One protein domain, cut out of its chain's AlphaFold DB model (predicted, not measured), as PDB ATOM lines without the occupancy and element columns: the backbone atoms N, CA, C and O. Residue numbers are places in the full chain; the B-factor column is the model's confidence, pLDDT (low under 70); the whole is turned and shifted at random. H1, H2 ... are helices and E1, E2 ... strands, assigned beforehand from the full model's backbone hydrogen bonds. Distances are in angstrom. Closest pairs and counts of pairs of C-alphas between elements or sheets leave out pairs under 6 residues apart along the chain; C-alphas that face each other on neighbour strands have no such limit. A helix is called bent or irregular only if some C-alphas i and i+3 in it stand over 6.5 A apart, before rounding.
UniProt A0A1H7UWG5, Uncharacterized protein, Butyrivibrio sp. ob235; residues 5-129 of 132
ATOM      1  N   GLU A   5     115.833 123.321 105.758       86.12
ATOM      2  CA  GLU A   5     115.467 123.240 104.345       86.12
ATOM      3  C   GLU A   5     116.383 124.137 103.508       86.12
ATOM      4  O   GLU A   5     116.849 123.694 102.463       86.12
ATOM      5  N   ASP A   6     116.729 125.335 103.999       85.12
ATOM      6  CA  ASP A   6     117.734 126.193 103.358       85.12
ATOM      7  C   ASP A   6     119.110 125.509 103.314       85.12
ATOM      8  O   ASP A   6     119.750 125.501 102.264       85.12
ATOM      9  N   LEU A   7     119.534 124.857 104.408       85.00
ATOM     10  CA  LEU A   7     120.768 124.057 104.466       85.00
ATOM     11  C   LEU A   7     120.768 122.922 103.434       85.00
ATOM     12  O   LEU A   7     121.743 122.741 102.706       85.00
ATOM     13  N   GLN A   8     119.674 122.166 103.334       81.06
ATOM     14  CA  GLN A   8     119.530 121.109 102.331       81.06
ATOM     15  C   GLN A   8     119.470 121.676 100.911       81.06
ATOM     16  O   GLN A   8     119.955 121.045  99.971       81.06
ATOM     17  N   ALA A   9     118.887 122.861 100.745       74.69
ATOM     18  CA  ALA A   9     118.765 123.542  99.469       74.69
ATOM     19  C   ALA A   9     120.049 124.255  99.037       74.69
ATOM     20  O   ALA A   9     120.132 124.667  97.880       74.69
ATOM     21  N   MET A  10     121.085 124.319  99.884       74.69
ATOM     22  CA  MET A  10     122.416 124.797  99.487       74.69
ATOM     23  C   MET A  10     122.926 124.060  98.233       74.69
ATOM     24  O   MET A  10     123.584 124.673  97.399       74.69
ATOM     25  N   GLN A  11     122.528 122.797  98.019       56.50
ATOM     26  CA  GLN A  11     122.822 122.025  96.798       56.50
ATOM     27  C   GLN A  11     122.196 122.593  95.507       56.50
ATOM     28  O   GLN A  11     122.719 122.381  94.421       56.50
ATOM     29  N   TYR A  12     121.076 123.315  95.610       50.97
ATOM     30  CA  TYR A  12     120.358 123.906  94.475       50.97
ATOM     31  C   TYR A  12     120.777 125.357  94.214       50.97
ATOM     32  O   TYR A  12     120.344 125.970  93.240       50.97
ATOM     33  N   THR A  13     121.661 125.906  95.050       48.84
ATOM     34  CA  THR A  13     122.225 127.250  94.885       48.84
ATOM     35  C   THR A  13     123.404 127.274  93.904       48.84
ATOM     36  O   THR A  13     124.405 127.911  94.185       48.84
ATOM     37  N   PHE A  14     123.328 126.574  92.760       41.53
ATOM     38  CA  PHE A  14     124.363 126.573  91.700       41.53
ATOM     39  C   PHE A  14     125.821 126.585  92.224       41.53
ATOM     40  O   PHE A  14     126.667 127.331  91.720       41.53
ATOM     41  N   PHE A  15     126.131 125.809  93.269       46.62
ATOM     42  CA  PHE A  15     127.480 125.739  93.828       46.62
ATOM     43  C   PHE A  15     127.752 124.407  94.523       46.62
ATOM     44  O   PHE A  15     126.849 123.755  95.036       46.62
ATOM     45  N   VAL A  16     129.020 124.004  94.481       47.28
ATOM     46  CA  VAL A  16     129.469 122.615  94.574       47.28
ATOM     47  C   VAL A  16     130.764 122.519  95.369       47.28
ATOM     48  O   VAL A  16     131.605 123.410  95.225       47.28
ATOM     49  N   PRO A  17     131.006 121.409  96.091       40.62
ATOM     50  CA  PRO A  17     132.311 121.080  96.623       40.62
ATOM     51  C   PRO A  17     133.479 120.884  95.629       40.62
ATOM     52  O   PRO A  17     133.382 120.257  94.573       40.62
ATOM     53  N   PHE A  18     134.649 121.364  96.041       43.78
ATOM     54  CA  PHE A  18     135.937 121.221  95.360       43.78
ATOM     55  C   PHE A  18     136.359 119.752  95.157       43.78
ATOM     56  O   PHE A  18     136.325 118.928  96.065       43.78
ATOM     57  N   SER A  19     136.839 119.431  93.952       41.69
ATOM     58  CA  SER A  19     137.429 118.130  93.614       41.69
ATOM     59  C   SER A  19     138.929 118.080  93.939       41.69
ATOM     60  O   SER A  19     139.664 119.030  93.684       41.69
ATOM     61  N   LYS A  20     139.421 116.921  94.397       39.12
ATOM     62  CA  LYS A  20     140.846 116.596  94.656       39.12
ATOM     63  C   LYS A  20     141.794 116.885  93.474       39.12
ATOM     64  O   LYS A  20     143.000 117.020  93.669       39.12
ATOM     65  N   HIS A  21     141.272 117.040  92.257       38.84
ATOM     66  CA  HIS A  21     142.040 117.470  91.081       38.84
ATOM     67  C   HIS A  21     142.473 118.949  91.111       38.84
ATOM     68  O   HIS A  21     143.359 119.343  90.351       38.84
ATOM     69  N   ASN A  22     141.911 119.762  92.005       41.72
ATOM     70  CA  ASN A  22     142.140 121.204  92.061       41.72
ATOM     71  C   ASN A  22     143.349 121.622  92.936       41.72
ATOM     72  O   ASN A  22     143.716 122.796  92.958       41.72
ATOM     73  N   LEU A  23     144.037 120.678  93.596       42.88
ATOM     74  CA  LEU A  23     145.290 120.941  94.329       42.88
ATOM     75  C   LEU A  23     146.437 121.445  93.427       42.88
ATOM     76  O   LEU A  23     147.430 121.962  93.930       42.88
ATOM     77  N   LYS A  24     146.328 121.297  92.098       38.56
ATOM     78  CA  LYS A  24     147.442 121.542  91.169       38.56
ATOM     79  C   LYS A  24     147.504 122.932  90.526       38.56
ATOM     80  O   LYS A  24     148.541 123.238  89.948       38.56
ATOM     81  N   SER A  25     146.464 123.771  90.581       39.22
ATOM     82  CA  SER A  25     146.428 124.984  89.730       39.22
ATOM     83  C   SER A  25     145.963 126.285  90.389       39.22
ATOM     84  O   SER A  25     145.919 127.309  89.710       39.22
ATOM     85  N   GLY A  26     145.628 126.292  91.685       43.28
ATOM     86  CA  GLY A  26     145.227 127.524  92.386       43.28
ATOM     87  C   GLY A  26     143.928 128.165  91.873       43.28
ATOM     88  O   GLY A  26     143.631 129.300  92.235       43.28
ATOM     89  N   LYS A  27     143.153 127.456  91.040       37.91
ATOM     90  CA  LYS A  27     141.821 127.862  90.578       37.91
ATOM     91  C   LYS A  27     140.767 126.927  91.170       37.91
ATOM     92  O   LYS A  27     140.918 125.708  91.124       37.91
ATOM     93  N   ILE A  28     139.712 127.509  91.733       44.34
ATOM     94  CA  ILE A  28     138.552 126.793  92.276       44.34
ATOM     95  C   ILE A  28     137.708 126.316  91.083       44.34
ATOM     96  O   ILE A  28     137.210 127.151  90.334       44.34
ATOM     97  N   ASN A  29     137.566 124.997  90.877       39.88
ATOM     98  CA  ASN A  29     136.654 124.439  89.864       39.88
ATOM     99  C   ASN A  29     135.448 123.752  90.515       39.88
ATOM    100  O   ASN A  29     135.590 123.086  91.543       39.88
ATOM    101  N   TYR A  30     134.308 123.896  89.841       46.66
ATOM    102  CA  TYR A  30     132.935 123.579  90.244       46.66
ATOM    103  C   TYR A  30     132.421 122.278  89.576       46.66
ATOM    104  O   TYR A  30     132.771 122.012  88.429       46.66
ATOM    105  N   ASP A  31     131.601 121.482  90.278       47.06
ATOM    106  CA  ASP A  31     131.019 120.179  89.843       47.06
ATOM    107  C   ASP A  31     129.491 120.063  90.175       47.06
ATOM    108  O   ASP A  31     129.126 119.460  91.178       47.06
ATOM    109  N   PRO A  32     128.582 120.671  89.382       48.50
ATOM    110  CA  PRO A  32     127.179 121.049  89.702       48.50
ATOM    111  C   PRO A  32     126.318 120.087  90.533       48.50
ATOM    112  O   PRO A  32     125.304 120.491  91.093       48.50
ATOM    113  N   GLU A  33     126.672 118.811  90.538       52.38
ATOM    114  CA  GLU A  33     125.870 117.690  90.998       52.38
ATOM    115  C   GLU A  33     126.134 117.289  92.459       52.38
ATOM    116  O   GLU A  33     125.472 116.381  92.961       52.38
ATOM    117  N   LYS A  34     127.070 117.935  93.176       61.28
ATOM    118  CA  LYS A  34     127.367 117.594  94.582       61.28
ATOM    119  C   LYS A  34     126.843 118.611  95.593       61.28
ATOM    120  O   LYS A  34     127.049 119.813  95.472       61.28
ATOM    121  N   GLN A  35     126.241 118.087  96.660       75.94
ATOM    122  CA  GLN A  35     125.806 118.844  97.837       75.94
ATOM    123  C   GLN A  35     127.007 119.448  98.580       75.94
ATOM    124  O   GLN A  35     128.065 118.821  98.641       75.94
ATOM    125  N   TYR A  36     126.849 120.625  99.198       83.06
ATOM    126  CA  TYR A  36     127.905 121.220 100.033       83.06
ATOM    127  C   TYR A  36     128.179 120.371 101.283       83.06
ATOM    128  O   TYR A  36     129.331 120.083 101.607       83.06
ATOM    129  N   PHE A  37     127.108 119.943 101.954       87.25
ATOM    130  CA  PHE A  37     127.166 119.117 103.152       87.25
ATOM    131  C   PHE A  37     126.552 117.748 102.904       87.25
ATOM    132  O   PHE A  37     125.502 117.637 102.277       87.25
ATOM    133  N   THR A  38     127.172 116.729 103.483       87.38
ATOM    134  CA  THR A  38     126.522 115.451 103.759       87.38
ATOM    135  C   THR A  38     126.008 115.485 105.196       87.38
ATOM    136  O   THR A  38     126.776 115.738 106.122       87.38
ATOM    137  N   VAL A  39     124.712 115.247 105.403       91.44
ATOM    138  CA  VAL A  39     124.137 115.132 106.752       91.44
ATOM    139  C   VAL A  39     124.400 113.717 107.261       91.44
ATOM    140  O   VAL A  39     123.836 112.761 106.735       91.44
ATOM    141  N   LEU A  40     125.266 113.585 108.264       92.19
ATOM    142  CA  LEU A  40     125.622 112.298 108.869       92.19
ATOM    143  C   LEU A  40     124.580 111.857 109.900       92.19
ATOM    144  O   LEU A  40     124.231 110.683 109.979       92.19
ATOM    145  N   TYR A  41     124.071 112.811 110.679       93.75
ATOM    146  CA  TYR A  41     123.067 112.573 111.710       93.75
ATOM    147  C   TYR A  41     122.204 113.816 111.919       93.75
ATOM    148  O   TYR A  41     122.674 114.946 111.770       93.75
ATOM    149  N   ARG A  42     120.943 113.614 112.308       93.19
ATOM    150  CA  ARG A  42     120.055 114.689 112.750       93.19
ATOM    151  C   ARG A  42     119.079 114.182 113.800       93.19
ATOM    152  O   ARG A  42     118.402 113.183 113.578       93.19
ATOM    153  N   ASP A  43     118.948 114.950 114.873       93.44
ATOM    154  CA  ASP A  43     117.912 114.785 115.886       93.44
ATOM    155  C   ASP A  43     117.406 116.157 116.344       93.44
ATOM    156  O   ASP A  43     118.102 116.928 117.010       93.44
ATOM    157  N   GLY A  44     116.200 116.512 115.902       90.88
ATOM    158  CA  GLY A  44     115.647 117.848 116.096       90.88
ATOM    159  C   GLY A  44     116.540 118.940 115.493       90.88
ATOM    160  O   GLY A  44     116.667 119.049 114.265       90.88
ATOM    161  N   ARG A  45     117.117 119.776 116.368       90.75
ATOM    162  CA  ARG A  45     118.081 120.831 116.002       90.75
ATOM    163  C   ARG A  45     119.529 120.347 116.052       90.75
ATOM    164  O   ARG A  45     120.368 120.945 115.392       90.75
ATOM    165  N   ASN A  46     119.810 119.268 116.777       94.19
ATOM    166  CA  ASN A  46     121.140 118.677 116.812       94.19
ATOM    167  C   ASN A  46     121.437 118.033 115.461       94.19
ATOM    168  O   ASN A  46     120.574 117.372 114.873       94.19
ATOM    169  N   MET A  47     122.656 118.208 114.968       94.88
ATOM    170  CA  MET A  47     123.056 117.623 113.693       94.88
ATOM    171  C   MET A  47     124.551 117.348 113.639       94.88
ATOM    172  O   MET A  47     125.355 118.046 114.253       94.88
ATOM    173  N   GLU A  48     124.916 116.332 112.870       95.50
ATOM    174  CA  GLU A  48     126.290 116.080 112.465       95.50
ATOM    175  C   GLU A  48     126.370 116.209 110.946       95.50
ATOM    176  O   GLU A  48     125.590 115.603 110.206       95.50
ATOM    177  N   LEU A  49     127.290 117.045 110.488       93.69
ATOM    178  CA  LEU A  49     127.489 117.398 109.091       93.69
ATOM    179  C   LEU A  49     128.913 117.038 108.690       93.69
ATOM    180  O   LEU A  49     129.849 117.233 109.460       93.69
ATOM    181  N   GLN A  50     129.095 116.592 107.458       91.62
ATOM    182  CA  GLN A  50     130.398 116.539 106.817       91.62
ATOM    183  C   GLN A  50     130.431 117.556 105.688       91.62
ATOM    184  O   GLN A  50     129.555 117.559 104.823       91.62
ATOM    185  N   SER A  51     131.451 118.409 105.678       88.75
ATOM    186  CA  SER A  51     131.722 119.242 104.515       88.75
ATOM    187  C   SER A  51     132.280 118.382 103.394       88.75
ATOM    188  O   SER A  51     133.327 117.750 103.541       88.75
ATOM    189  N   ASN A  52     131.626 118.401 102.237       85.25
ATOM    190  CA  ASN A  52     132.125 117.696 101.062       85.25
ATOM    191  C   ASN A  52     133.325 118.417 100.419       85.25
ATOM    192  O   ASN A  52     133.982 117.844  99.552       85.25
ATOM    193  N   ASN A  53     133.630 119.653 100.843       79.06
ATOM    194  CA  ASN A  53     134.793 120.416 100.386       79.06
ATOM    195  C   ASN A  53     136.098 119.962 101.032       79.06
ATOM    196  O   ASN A  53     137.128 119.865 100.366       79.06
ATOM    197  N   THR A  54     136.060 119.739 102.343       84.81
ATOM    198  CA  THR A  54     137.251 119.495 103.165       84.81
ATOM    199  C   THR A  54     137.275 118.092 103.759       84.81
ATOM    200  O   THR A  54     138.325 117.634 104.197       84.81
ATOM    201  N   GLY A  55     136.136 117.394 103.771       86.44
ATOM    202  CA  GLY A  55     135.953 116.134 104.493       86.44
ATOM    203  C   GLY A  55     135.793 116.315 106.004       86.44
ATOM    204  O   GLY A  55     135.527 115.333 106.702       86.44
ATOM    205  N   HIS A  56     135.914 117.549 106.505       92.38
ATOM    206  CA  HIS A  56     135.801 117.853 107.923       92.38
ATOM    207  C   HIS A  56     134.396 117.568 108.425       92.38
ATOM    208  O   HIS A  56     133.400 117.832 107.741       92.38
ATOM    209  N   CYS A  57     134.329 117.053 109.644       94.25
ATOM    210  CA  CYS A  57     133.075 116.725 110.292       94.25
ATOM    211  C   CYS A  57     132.785 117.745 111.390       94.25
ATOM    212  O   CYS A  57     133.661 118.128 112.167       94.25
ATOM    213  N   TRP A  58     131.526 118.141 111.464       96.75
ATOM    214  CA  TRP A  58     131.005 119.149 112.367       96.75
ATOM    215  C   TRP A  58     129.858 118.546 113.148       96.75
ATOM    216  O   TRP A  58     128.959 117.947 112.563       96.75
ATOM    217  N   LYS A  59     129.882 118.700 114.463       96.62
ATOM    218  CA  LYS A  59     128.791 118.306 115.344       96.62
ATOM    219  C   LYS A  59     128.232 119.552 116.000       96.62
ATOM    220  O   LYS A  59     128.966 120.309 116.625       96.62
ATOM    221  N   LEU A  60     126.936 119.744 115.819       95.44
ATOM    222  CA  LEU A  60     126.179 120.897 116.254       95.44
ATOM    223  C   LEU A  60     125.204 120.429 117.327       95.44
ATOM    224  O   LEU A  60     124.286 119.652 117.042       95.44
ATOM    225  N   VAL A  61     125.408 120.897 118.550       95.88
ATOM    226  CA  VAL A  61     124.564 120.570 119.699       95.88
ATOM    227  C   VAL A  61     123.813 121.832 120.104       95.88
ATOM    228  O   VAL A  61     124.431 122.833 120.447       95.88
ATOM    229  N   TYR A  62     122.486 121.814 119.996       94.19
ATOM    230  CA  TYR A  62     121.637 122.952 120.317       94.19
ATOM    231  C   TYR A  62     121.233 122.937 121.788       94.19
ATOM    232  O   TYR A  62     120.371 122.157 122.201       94.19
ATOM    233  N   GLU A  63     121.807 123.846 122.564       90.44
ATOM    234  CA  GLU A  63     121.573 123.979 123.998       90.44
ATOM    235  C   GLU A  63     121.469 125.459 124.383       90.44
ATOM    236  O   GLU A  63     122.042 126.337 123.743       90.44
ATOM    237  N   TYR A  64     120.679 125.761 125.418       87.94
ATOM    238  CA  TYR A  64     120.538 127.114 125.990       87.94
ATOM    239  C   TYR A  64     120.228 128.245 124.987       87.94
ATOM    240  O   TYR A  64     120.511 129.411 125.248       87.94
ATOM    241  N   GLY A  65     119.605 127.921 123.851       86.88
ATOM    242  CA  GLY A  65     119.233 128.903 122.833       86.88
ATOM    243  C   GLY A  65     120.252 129.094 121.704       86.88
ATOM    244  O   GLY A  65     119.934 129.820 120.763       86.88
ATOM    245  N   GLY A  66     121.406 128.421 121.746       90.94
ATOM    246  CA  GLY A  66     122.457 128.477 120.725       90.94
ATOM    247  C   GLY A  66     123.009 127.098 120.361       90.94
ATOM    248  O   GLY A  66     122.499 126.074 120.804       90.94
ATOM    249  N   TYR A  67     124.039 127.078 119.522       93.31
ATOM    250  CA  TYR A  67     124.745 125.877 119.088       93.31
ATOM    251  C   TYR A  67     126.157 125.839 119.668       93.31
ATOM    252  O   TYR A  67     126.946 126.751 119.425       93.31
ATOM    253  N   THR A  68     126.493 124.748 120.347       94.62
ATOM    254  CA  THR A  68     127.868 124.366 120.673       94.62
ATOM    255  C   THR A  68     128.426 123.480 119.567       94.62
ATOM    256  O   THR A  68     127.761 122.549 119.095       94.62
ATOM    257  N   PHE A  69     129.653 123.774 119.141       92.62
ATOM    258  CA  PHE A  69     130.286 123.149 117.988       92.62
ATOM    259  C   PHE A  69     131.428 122.274 118.402       92.62
ATOM    260  O   PHE A  69     132.320 122.685 119.147       92.62
ATOM    261  N   TYR A  70     131.468 121.124 117.757       95.75
ATOM    262  CA  TYR A  70     132.637 120.289 117.741       95.75
ATOM    263  C   TYR A  70     133.074 120.052 116.307       95.75
ATOM    264  O   TYR A  70     132.257 119.978 115.387       95.75
ATOM    265  N   HIS A  71     134.375 119.925 116.131       95.81
ATOM    266  CA  HIS A  71     135.018 119.777 114.843       95.81
ATOM    267  C   HIS A  71     136.009 118.616 114.889       95.81
ATOM    268  O   HIS A  71     136.528 118.257 115.948       95.81
ATOM    269  N   LYS A  72     136.241 118.007 113.731       92.88
ATOM    270  CA  LYS A  72     137.347 117.086 113.476       92.88
ATOM    271  C   LYS A  72     137.688 117.082 111.993       92.88
ATOM    272  O   LYS A  72     136.817 117.322 111.151       92.88
ATOM    273  N   HIS A  73     138.943 116.798 111.672       88.56
ATOM    274  CA  HIS A  73     139.421 116.844 110.296       88.56
ATOM    275  C   HIS A  73     139.026 115.589 109.515       88.56
ATOM    276  O   HIS A  73     138.724 115.683 108.324       88.56
ATOM    277  N   HIS A  74     138.962 114.438 110.187       83.75
ATOM    278  CA  HIS A  74     138.632 113.152 109.573       83.75
ATOM    279  C   HIS A  74     137.552 112.384 110.343       83.75
ATOM    280  O   HIS A  74     137.309 112.622 111.526       83.75
ATOM    281  N   ILE A  75     136.863 111.460 109.665       83.25
ATOM    282  CA  ILE A  75     135.726 110.736 110.250       83.25
ATOM    283  C   ILE A  75     136.155 109.788 111.374       83.25
ATOM    284  O   ILE A  75     135.372 109.561 112.297       83.25
ATOM    285  N   GLU A  76     137.385 109.277 111.337       88.25
ATOM    286  CA  GLU A  76     137.925 108.377 112.359       88.25
ATOM    287  C   GLU A  76     138.414 109.108 113.619       88.25
ATOM    288  O   GLU A  76     138.666 108.470 114.636       88.25
ATOM    289  N   GLU A  77     138.550 110.435 113.569       90.38
ATOM    290  CA  GLU A  77     139.048 111.226 114.694       90.38
ATOM    291  C   GLU A  77     137.970 111.464 115.763       90.38
ATOM    292  O   GLU A  77     136.758 111.375 115.516       90.38
ATOM    293  N   GLU A  78     138.423 111.821 116.964       94.75
ATOM    294  CA  GLU A  78     137.553 112.311 118.028       94.75
ATOM    295  C   GLU A  78     137.178 113.779 117.794       94.75
ATOM    296  O   GLU A  78     137.965 114.592 117.306       94.75
ATOM    297  N   TYR A  79     135.943 114.121 118.156       96.44
ATOM    298  CA  TYR A  79     135.453 115.492 118.103       96.44
ATOM    299  C   TYR A  79     136.113 116.347 119.189       96.44
ATOM    300  O   TYR A  79     136.093 115.980 120.363       96.44
ATOM    301  N   HIS A  80     136.618 117.524 118.818       95.19
ATOM    302  CA  HIS A  80     137.072 118.544 119.764       95.19
ATOM    303  C   HIS A  80     136.151 119.760 119.733       95.19
ATOM    304  O   HIS A  80     135.604 120.105 118.688       95.19
ATOM    305  N   TYR A  81     135.976 120.409 120.884       96.19
ATOM    306  CA  TYR A  81     135.231 121.663 120.973       96.19
ATOM    307  C   TYR A  81     135.869 122.729 120.074       96.19
ATOM    308  O   TYR A  81     137.091 122.890 120.075       96.19
ATOM    309  N   GLN A  82     135.032 123.456 119.336       94.50
ATOM    310  CA  GLN A  82     135.456 124.522 118.435       94.50
ATOM    311  C   GLN A  82     135.044 125.904 118.951       94.50
ATOM    312  O   GLN A  82     135.892 126.776 119.116       94.50
ATOM    313  N   THR A  83     133.740 126.129 119.129       94.44
ATOM    314  CA  THR A  83     133.156 127.426 119.510       94.44
ATOM    315  C   THR A  83     131.672 127.261 119.853       94.44
ATOM    316  O   THR A  83     131.079 126.227 119.553       94.44
ATOM    317  N   ASP A  84     131.054 128.314 120.385       93.62
ATOM    318  CA  ASP A  84     129.602 128.468 120.486       93.62
ATOM    319  C   ASP A  84     129.108 129.561 119.520       93.62
ATOM    320  O   ASP A  84     129.770 130.591 119.364       93.62
ATOM    321  N   LEU A  85     127.961 129.359 118.860       88.25
ATOM    322  CA  LEU A  85     127.323 130.339 117.961       88.25
ATOM    323  C   LEU A  85     125.806 130.402 118.176       88.25
ATOM    324  O   LEU A  85     125.177 129.448 118.620       88.25
ATOM    325  N   GLY A  86     125.200 131.548 117.853       85.75
ATOM    326  CA  GLY A  86     123.796 131.820 118.174       85.75
ATOM    327  C   GLY A  86     122.787 131.128 117.255       85.75
ATOM    328  O   GLY A  86     121.826 130.524 117.730       85.75
ATOM    329  N   THR A  87     122.973 131.209 115.935       89.50
ATOM    330  CA  THR A  87     121.989 130.701 114.966       89.50
ATOM    331  C   THR A  87     122.570 129.651 114.027       89.50
ATOM    332  O   THR A  87     123.780 129.585 113.805       89.50
ATOM    333  N   LEU A  88     121.690 128.857 113.402       89.44
ATOM    334  CA  LEU A  88     122.078 127.936 112.327       89.44
ATOM    335  C   LEU A  88     122.680 128.688 111.127       89.44
ATOM    336  O   LEU A  88     123.467 128.131 110.378       89.44
ATOM    337  N   TYR A  89     122.348 129.962 110.940       90.38
ATOM    338  CA  TYR A  89     122.956 130.753 109.881       90.38
ATOM    339  C   TYR A  89     124.422 131.086 110.190       90.38
ATOM    340  O   TYR A  89     125.300 130.804 109.376       90.38
ATOM    341  N   ASP A  90     124.693 131.601 111.394       90.62
ATOM    342  CA  ASP A  90     126.053 131.935 111.850       90.62
ATOM    343  C   ASP A  90     126.955 130.700 111.835       90.62
ATOM    344  O   ASP A  90     128.109 130.749 111.416       90.62
ATOM    345  N   THR A  91     126.373 129.572 112.236       90.81
ATOM    346  CA  THR A  91     126.961 128.239 112.146       90.81
ATOM    347  C   THR A  91     127.492 127.940 110.753       90.81
ATOM    348  O   THR A  91     128.656 127.584 110.578       90.81
ATOM    349  N   ILE A  92     126.623 128.045 109.752       92.00
ATOM    350  CA  ILE A  92     126.957 127.645 108.392       92.00
ATOM    351  C   ILE A  92     127.940 128.635 107.778       92.00
ATOM    352  O   ILE A  92     128.887 128.207 107.123       92.00
ATOM    353  N   LEU A  93     127.802 129.931 108.068       91.62
ATOM    354  CA  LEU A  93     128.801 130.933 107.701       91.62
ATOM    355  C   LEU A  93     130.186 130.610 108.277       91.62
ATOM    356  O   LEU A  93     131.180 130.700 107.555       91.62
ATOM    357  N   TYR A  94     130.260 130.194 109.542       93.75
ATOM    358  CA  TYR A  94     131.519 129.805 110.176       93.75
ATOM    359  C   TYR A  94     132.163 128.611 109.470       93.75
ATOM    360  O   TYR A  94     133.339 128.669 109.108       93.75
ATOM    361  N   ILE A  95     131.387 127.549 109.230       93.38
ATOM    362  CA  ILE A  95     131.887 126.340 108.567       93.38
ATOM    363  C   ILE A  95     132.374 126.664 107.152       93.38
ATOM    364  O   ILE A  95     133.472 126.265 106.776       93.38
ATOM    365  N   VAL A  96     131.602 127.442 106.390       91.12
ATOM    366  CA  VAL A  96     131.960 127.832 105.021       91.12
ATOM    367  C   VAL A  96     133.235 128.673 104.999       91.12
ATOM    368  O   VAL A  96     134.125 128.411 104.194       91.12
ATOM    369  N   SER A  97     133.360 129.648 105.902       90.44
ATOM    370  CA  SER A  97     134.578 130.456 106.030       90.44
ATOM    371  C   SER A  97     135.794 129.593 106.388       90.44
ATOM    372  O   SER A  97     136.866 129.736 105.790       90.44
ATOM    373  N   HIS A  98     135.621 128.644 107.314       91.94
ATOM    374  CA  HIS A  98     136.666 127.696 107.688       91.94
ATOM    375  C   HIS A  98     137.084 126.812 106.507       91.94
ATOM    376  O   HIS A  98     138.277 126.655 106.245       91.94
ATOM    377  N   ASP A  99     136.127 126.262 105.768       89.50
ATOM    378  CA  ASP A  99     136.409 125.427 104.605       89.50
ATOM    379  C   ASP A  99     137.143 126.207 103.517       89.50
ATOM    380  O   ASP A  99     138.158 125.735 103.007       89.50
ATOM    381  N   GLU A 100     136.709 127.431 103.215       86.19
ATOM    382  CA  GLU A 100     137.404 128.294 102.262       86.19
ATOM    383  C   GLU A 100     138.840 128.601 102.702       86.19
ATOM    384  O   GLU A 100     139.760 128.566 101.881       86.19
ATOM    385  N   TYR A 101     139.069 128.850 103.994       87.62
ATOM    386  CA  TYR A 101     140.415 129.010 104.539       87.62
ATOM    387  C   TYR A 101     141.273 127.757 104.313       87.62
ATOM    388  O   TYR A 101     142.403 127.870 103.827       87.62
ATOM    389  N   GLN A 102     140.747 126.561 104.589       86.88
ATOM    390  CA  GLN A 102     141.461 125.300 104.354       86.88
ATOM    391  C   GLN A 102     141.742 125.086 102.859       86.88
ATOM    392  O   GLN A 102     142.878 124.798 102.481       86.88
ATOM    393  N   MET A 103     140.751 125.322 101.997       80.50
ATOM    394  CA  MET A 103     140.857 125.204 100.536       80.50
ATOM    395  C   MET A 103     141.869 126.183  99.929       80.50
ATOM    396  O   MET A 103     142.531 125.866  98.940       80.50
ATOM    397  N   ARG A 104     142.050 127.360 100.536       80.94
ATOM    398  CA  ARG A 104     143.077 128.345 100.157       80.94
ATOM    399  C   ARG A 104     144.481 127.980 100.659       80.94
ATOM    400  O   ARG A 104     145.379 128.822 100.621       80.94
ATOM    401  N   ASN A 105     144.703 126.745 101.115       83.44
ATOM    402  CA  ASN A 105     145.927 126.309 101.791       83.44
ATOM    403  C   ASN A 105     146.246 127.176 103.013       83.44
ATOM    404  O   ASN A 105     147.397 127.568 103.218       83.44
ATOM    405  N   ARG A 106     145.219 127.506 103.806       86.69
ATOM    406  CA  ARG A 106     145.349 128.256 105.063       86.69
ATOM    407  C   ARG A 106     145.943 129.658 104.888       86.69
ATOM    408  O   ARG A 106     146.532 130.219 105.812       86.69
ATOM    409  N   LYS A 107     145.793 130.234 103.693       83.50
ATOM    410  CA  LYS A 107     146.193 131.610 103.402       83.50
ATOM    411  C   LYS A 107     145.080 132.566 103.801       83.50
ATOM    412  O   LYS A 107     143.957 132.468 103.303       83.50
ATOM    413  N   THR A 108     145.419 133.511 104.667       86.06
ATOM    414  CA  THR A 108     144.564 134.656 104.972       86.06
ATOM    415  C   THR A 108     144.554 135.604 103.777       86.06
ATOM    416  O   THR A 108     145.604 135.889 103.204       86.06
ATOM    417  N   ILE A 109     143.371 136.086 103.412       82.94
ATOM    418  CA  ILE A 109     143.168 137.119 102.395       82.94
ATOM    419  C   ILE A 109     142.398 138.278 103.020       82.94
ATOM    420  O   ILE A 109     141.738 138.107 104.049       82.94
ATOM    421  N   SER A 110     142.494 139.464 102.430       88.19
ATOM    422  CA  SER A 110     141.701 140.609 102.876       88.19
ATOM    423  C   SER A 110     140.216 140.428 102.543       88.19
ATOM    424  O   SER A 110     139.850 139.714 101.609       88.19
ATOM    425  N   VAL A 111     139.348 141.137 103.271       84.25
ATOM    426  CA  VAL A 111     137.898 141.158 103.001       84.25
ATOM    427  C   VAL A 111     137.598 141.601 101.565       84.25
ATOM    428  O   VAL A 111     136.709 141.051 100.919       84.25
ATOM    429  N   ASP A 112     138.347 142.571 101.038       85.75
ATOM    430  CA  ASP A 112     138.154 143.057  99.670       85.75
ATOM    431  C   ASP A 112     138.539 142.011  98.621       85.75
ATOM    432  O   ASP A 112     137.886 141.910  97.583       85.75
ATOM    433  N   GLU A 113     139.582 141.220  98.879       81.56
ATOM    434  CA  GLU A 113     139.948 140.090  98.024       81.56
ATOM    435  C   GLU A 113     138.898 138.979  98.090       81.56
ATOM    436  O   GLU A 113     138.521 138.447  97.050       81.56
ATOM    437  N   GLU A 114     138.370 138.670  99.276       79.38
ATOM    438  CA  GLU A 114     137.345 137.635  99.461       79.38
ATOM    439  C   GLU A 114     135.989 138.009  98.836       79.38
ATOM    440  O   GLU A 114     135.275 137.158  98.301       79.38
ATOM    441  N   LYS A 115     135.642 139.301  98.831       78.19
ATOM    442  CA  LYS A 115     134.474 139.817  98.098       78.19
ATOM    443  C   LYS A 115     134.652 139.717  96.584       78.19
ATOM    444  O   LYS A 115     133.683 139.488  95.866       78.19
ATOM    445  N   LYS A 116     135.880 139.898  96.089       76.44
ATOM    446  CA  LYS A 116     136.218 139.787  94.658       76.44
ATOM    447  C   LYS A 116     136.381 138.339  94.197       76.44
ATOM    448  O   LYS A 116     136.275 138.087  93.002       76.44
ATOM    449  N   SER A 117     136.645 137.404  95.113       70.81
ATOM    450  CA  SER A 117     136.899 135.992  94.804       70.81
ATOM    451  C   SER A 117     135.640 135.168  94.551       70.81
ATOM    452  O   SER A 117     135.757 133.966  94.318       70.81
ATOM    453  N   ASP A 118     134.460 135.799  94.592       71.00
ATOM    454  CA  ASP A 118     133.174 135.125  94.411       71.00
ATOM    455  C   ASP A 118     132.954 133.987  95.430       71.00
ATOM    456  O   ASP A 118     132.358 132.950  95.136       71.00
ATOM    457  N   SER A 119     133.478 134.192  96.643       79.31
ATOM    458  CA  SER A 119     133.375 133.272  97.777       79.31
ATOM    459  C   SER A 119     131.930 132.897  98.097       79.31
ATOM    460  O   SER A 119     130.986 133.693  98.002       79.31
ATOM    461  N   TYR A 120     131.760 131.657  98.536       81.25
ATOM    462  CA  TYR A 120     130.463 131.139  98.926       81.25
ATOM    463  C   TYR A 120     129.983 131.788 100.227       81.25
ATOM    464  O   TYR A 120     128.793 132.066 100.363       81.25
ATOM    465  N   PHE A 121     130.905 132.140 101.128       86.62
ATOM    466  CA  PHE A 121     130.600 132.924 102.328       86.62
ATOM    467  C   PHE A 121     129.845 134.225 102.000       86.62
ATOM    468  O   PHE A 121     128.734 134.449 102.487       86.62
ATOM    469  N   TRP A 122     130.396 135.070 101.118       84.25
ATOM    470  CA  TRP A 122     129.761 136.344 100.758       84.25
ATOM    471  C   TRP A 122     128.485 136.157  99.930       84.25
ATOM    472  O   TRP A 122     127.571 136.980 100.013       84.25
ATOM    473  N   ARG A 123     128.370 135.059  99.173       81.12
ATOM    474  CA  ARG A 123     127.122 134.688  98.491       81.12
ATOM    475  C   ARG A 123     126.022 134.296  99.470       81.12
ATOM    476  O   ARG A 123     124.898 134.754  99.294       81.12
ATOM    477  N   LEU A 124     126.326 133.514 100.506       83.44
ATOM    478  CA  LEU A 124     125.361 133.201 101.563       83.44
ATOM    479  C   LEU A 124     124.890 134.478 102.259       83.44
ATOM    480  O   LEU A 124     123.685 134.660 102.410       83.44
ATOM    481  N   ILE A 125     125.806 135.409 102.552       86.38
ATOM    482  CA  ILE A 125     125.455 136.753 103.042       86.38
ATOM    483  C   ILE A 125     124.533 137.487 102.073       86.38
ATOM    484  O   ILE A 125     123.547 138.070 102.502       86.38
ATOM    485  N   LYS A 126     124.793 137.445 100.768       83.75
ATOM    486  CA  LYS A 126     123.932 138.113  99.786       83.75
ATOM    487  C   LYS A 126     122.540 137.474  99.664       83.75
ATOM    488  O   LYS A 126     121.574 138.191  99.424       83.75
ATOM    489  N   THR A 127     122.445 136.150  99.772       81.56
ATOM    490  CA  THR A 127     121.198 135.397  99.564       81.56
ATOM    491  C   THR A 127     120.333 135.342 100.820       81.56
ATOM    492  O   THR A 127     119.123 135.532 100.744       81.56
ATOM    493  N   PHE A 128     120.951 135.061 101.966       81.56
ATOM    494  CA  PHE A 128     120.273 134.781 103.234       81.56
ATOM    495  C   PHE A 128     120.595 135.791 104.326       81.56
ATOM    496  O   PHE A 128     119.875 135.849 105.327       81.56
ATOM    497  N   GLY A 129     121.663 136.575 104.155       76.69
ATOM    498  CA  GLY A 129     121.906 137.713 105.019       76.69
ATOM    499  C   GLY A 129     120.696 138.621 104.919       76.69
ATOM    500  O   GLY A 129     120.341 139.113 103.850       76.69
TER     501      GLY A 129
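AT A GLANCE: This is residues 5 to 129 of the 132 residues of an uncharacterized protein of Butyrivibrio sp. ob235 (UniProt A0A1H7UWG5). A strongly twisted sheet of five strands, E1 to E5, has the long helix H3 packed over one face, and H5 packs on H3 on the side away from the sheet. H1 lies by the edge strand E1, while H2 and the low-confidence stretch after it loop out at one end and H4 sits beyond H3 and H5. The printed part has 125 residues, in the order H1 H2 E1 E2 E3 E4 E5 H3 H4 H5, of the class mixed, helices and strands. The sheet is an antiparallel meander, each strand the neighbour of the one before, in the order E1 E2 E3 E4 E5; with H3 it makes two layers. The whole is compact, with a radius of gyration of the C-alphas of 14.4 A and spans of 42 by 34 by 29 A.

HOW THE PARTS SIT: H1, residues 5 to 12, only grazes the sheet, with its residues 7 to 11. H2, residues 20 to 24, is not on the sheet and touches no helix. E1, residues 37 to 43, and E2, residues 46 to 51, form a hairpin, with N 38 and O 50 2.9 A apart. E2 and E3, residues 57 to 63, form a hairpin, with N 49 and O 58 2.8 A apart. E3 and E4, residues 66 to 72, form another, with N 61 and O 68 2.9 A apart. E4 and E5, residues 80 to 85, form a fourth, with N 82 and O 69 2.8 A apart. H3, residues 88 to 103, is on the sheet; its closest C-alphas to E5 are those of Leu 85 and Thr 91, 6.2 A apart. H5, residues 120 to 128, touches residues 93 to 97 of H3, at a shallow tilt of 21 degrees, opposite ways; the closest C-alphas are those of Val 96 and Phe 121, 5.9 A apart. H4, residues 111 to 116, is close to H5 but not clearly touching, about perpendicular at 83 degrees, with the C-alphas of Lys 115 and Trp 122 6.4 A apart. Each O i to N i+4 pair is within hydrogen-bond range in H3, H4 and H5, against 2 of 4 in H1 and 0 of 1 in H2, where 0 of 2 O i to N i+3 pairs are.

IN THESE COORDINATES: H1 begins at C-alpha 5, (115.467, 123.240, 104.345). H1 and H2 are irregular, only just: C-alphas 8 and 11 are 6.50 A apart, and C-alphas 21 and 24 are 6.8 A apart. E3 is 19.3 A long, E4 20.1 A and H3 22.3 A, from C-alpha 88 at (122.078, 127.936, 112.327). H5 ends at C-alpha 128, (120.273, 134.781, 103.234).

THE WHOLE: The C-alphas of Ser 25 and Tyr 64, 44.6 A apart, are the two farthest apart. The printed part has no cut; the link from H2 to E1 is long, with 12 residues. The mean pLDDT of the printed part is 79.6; residues 11 to 34 are under 70.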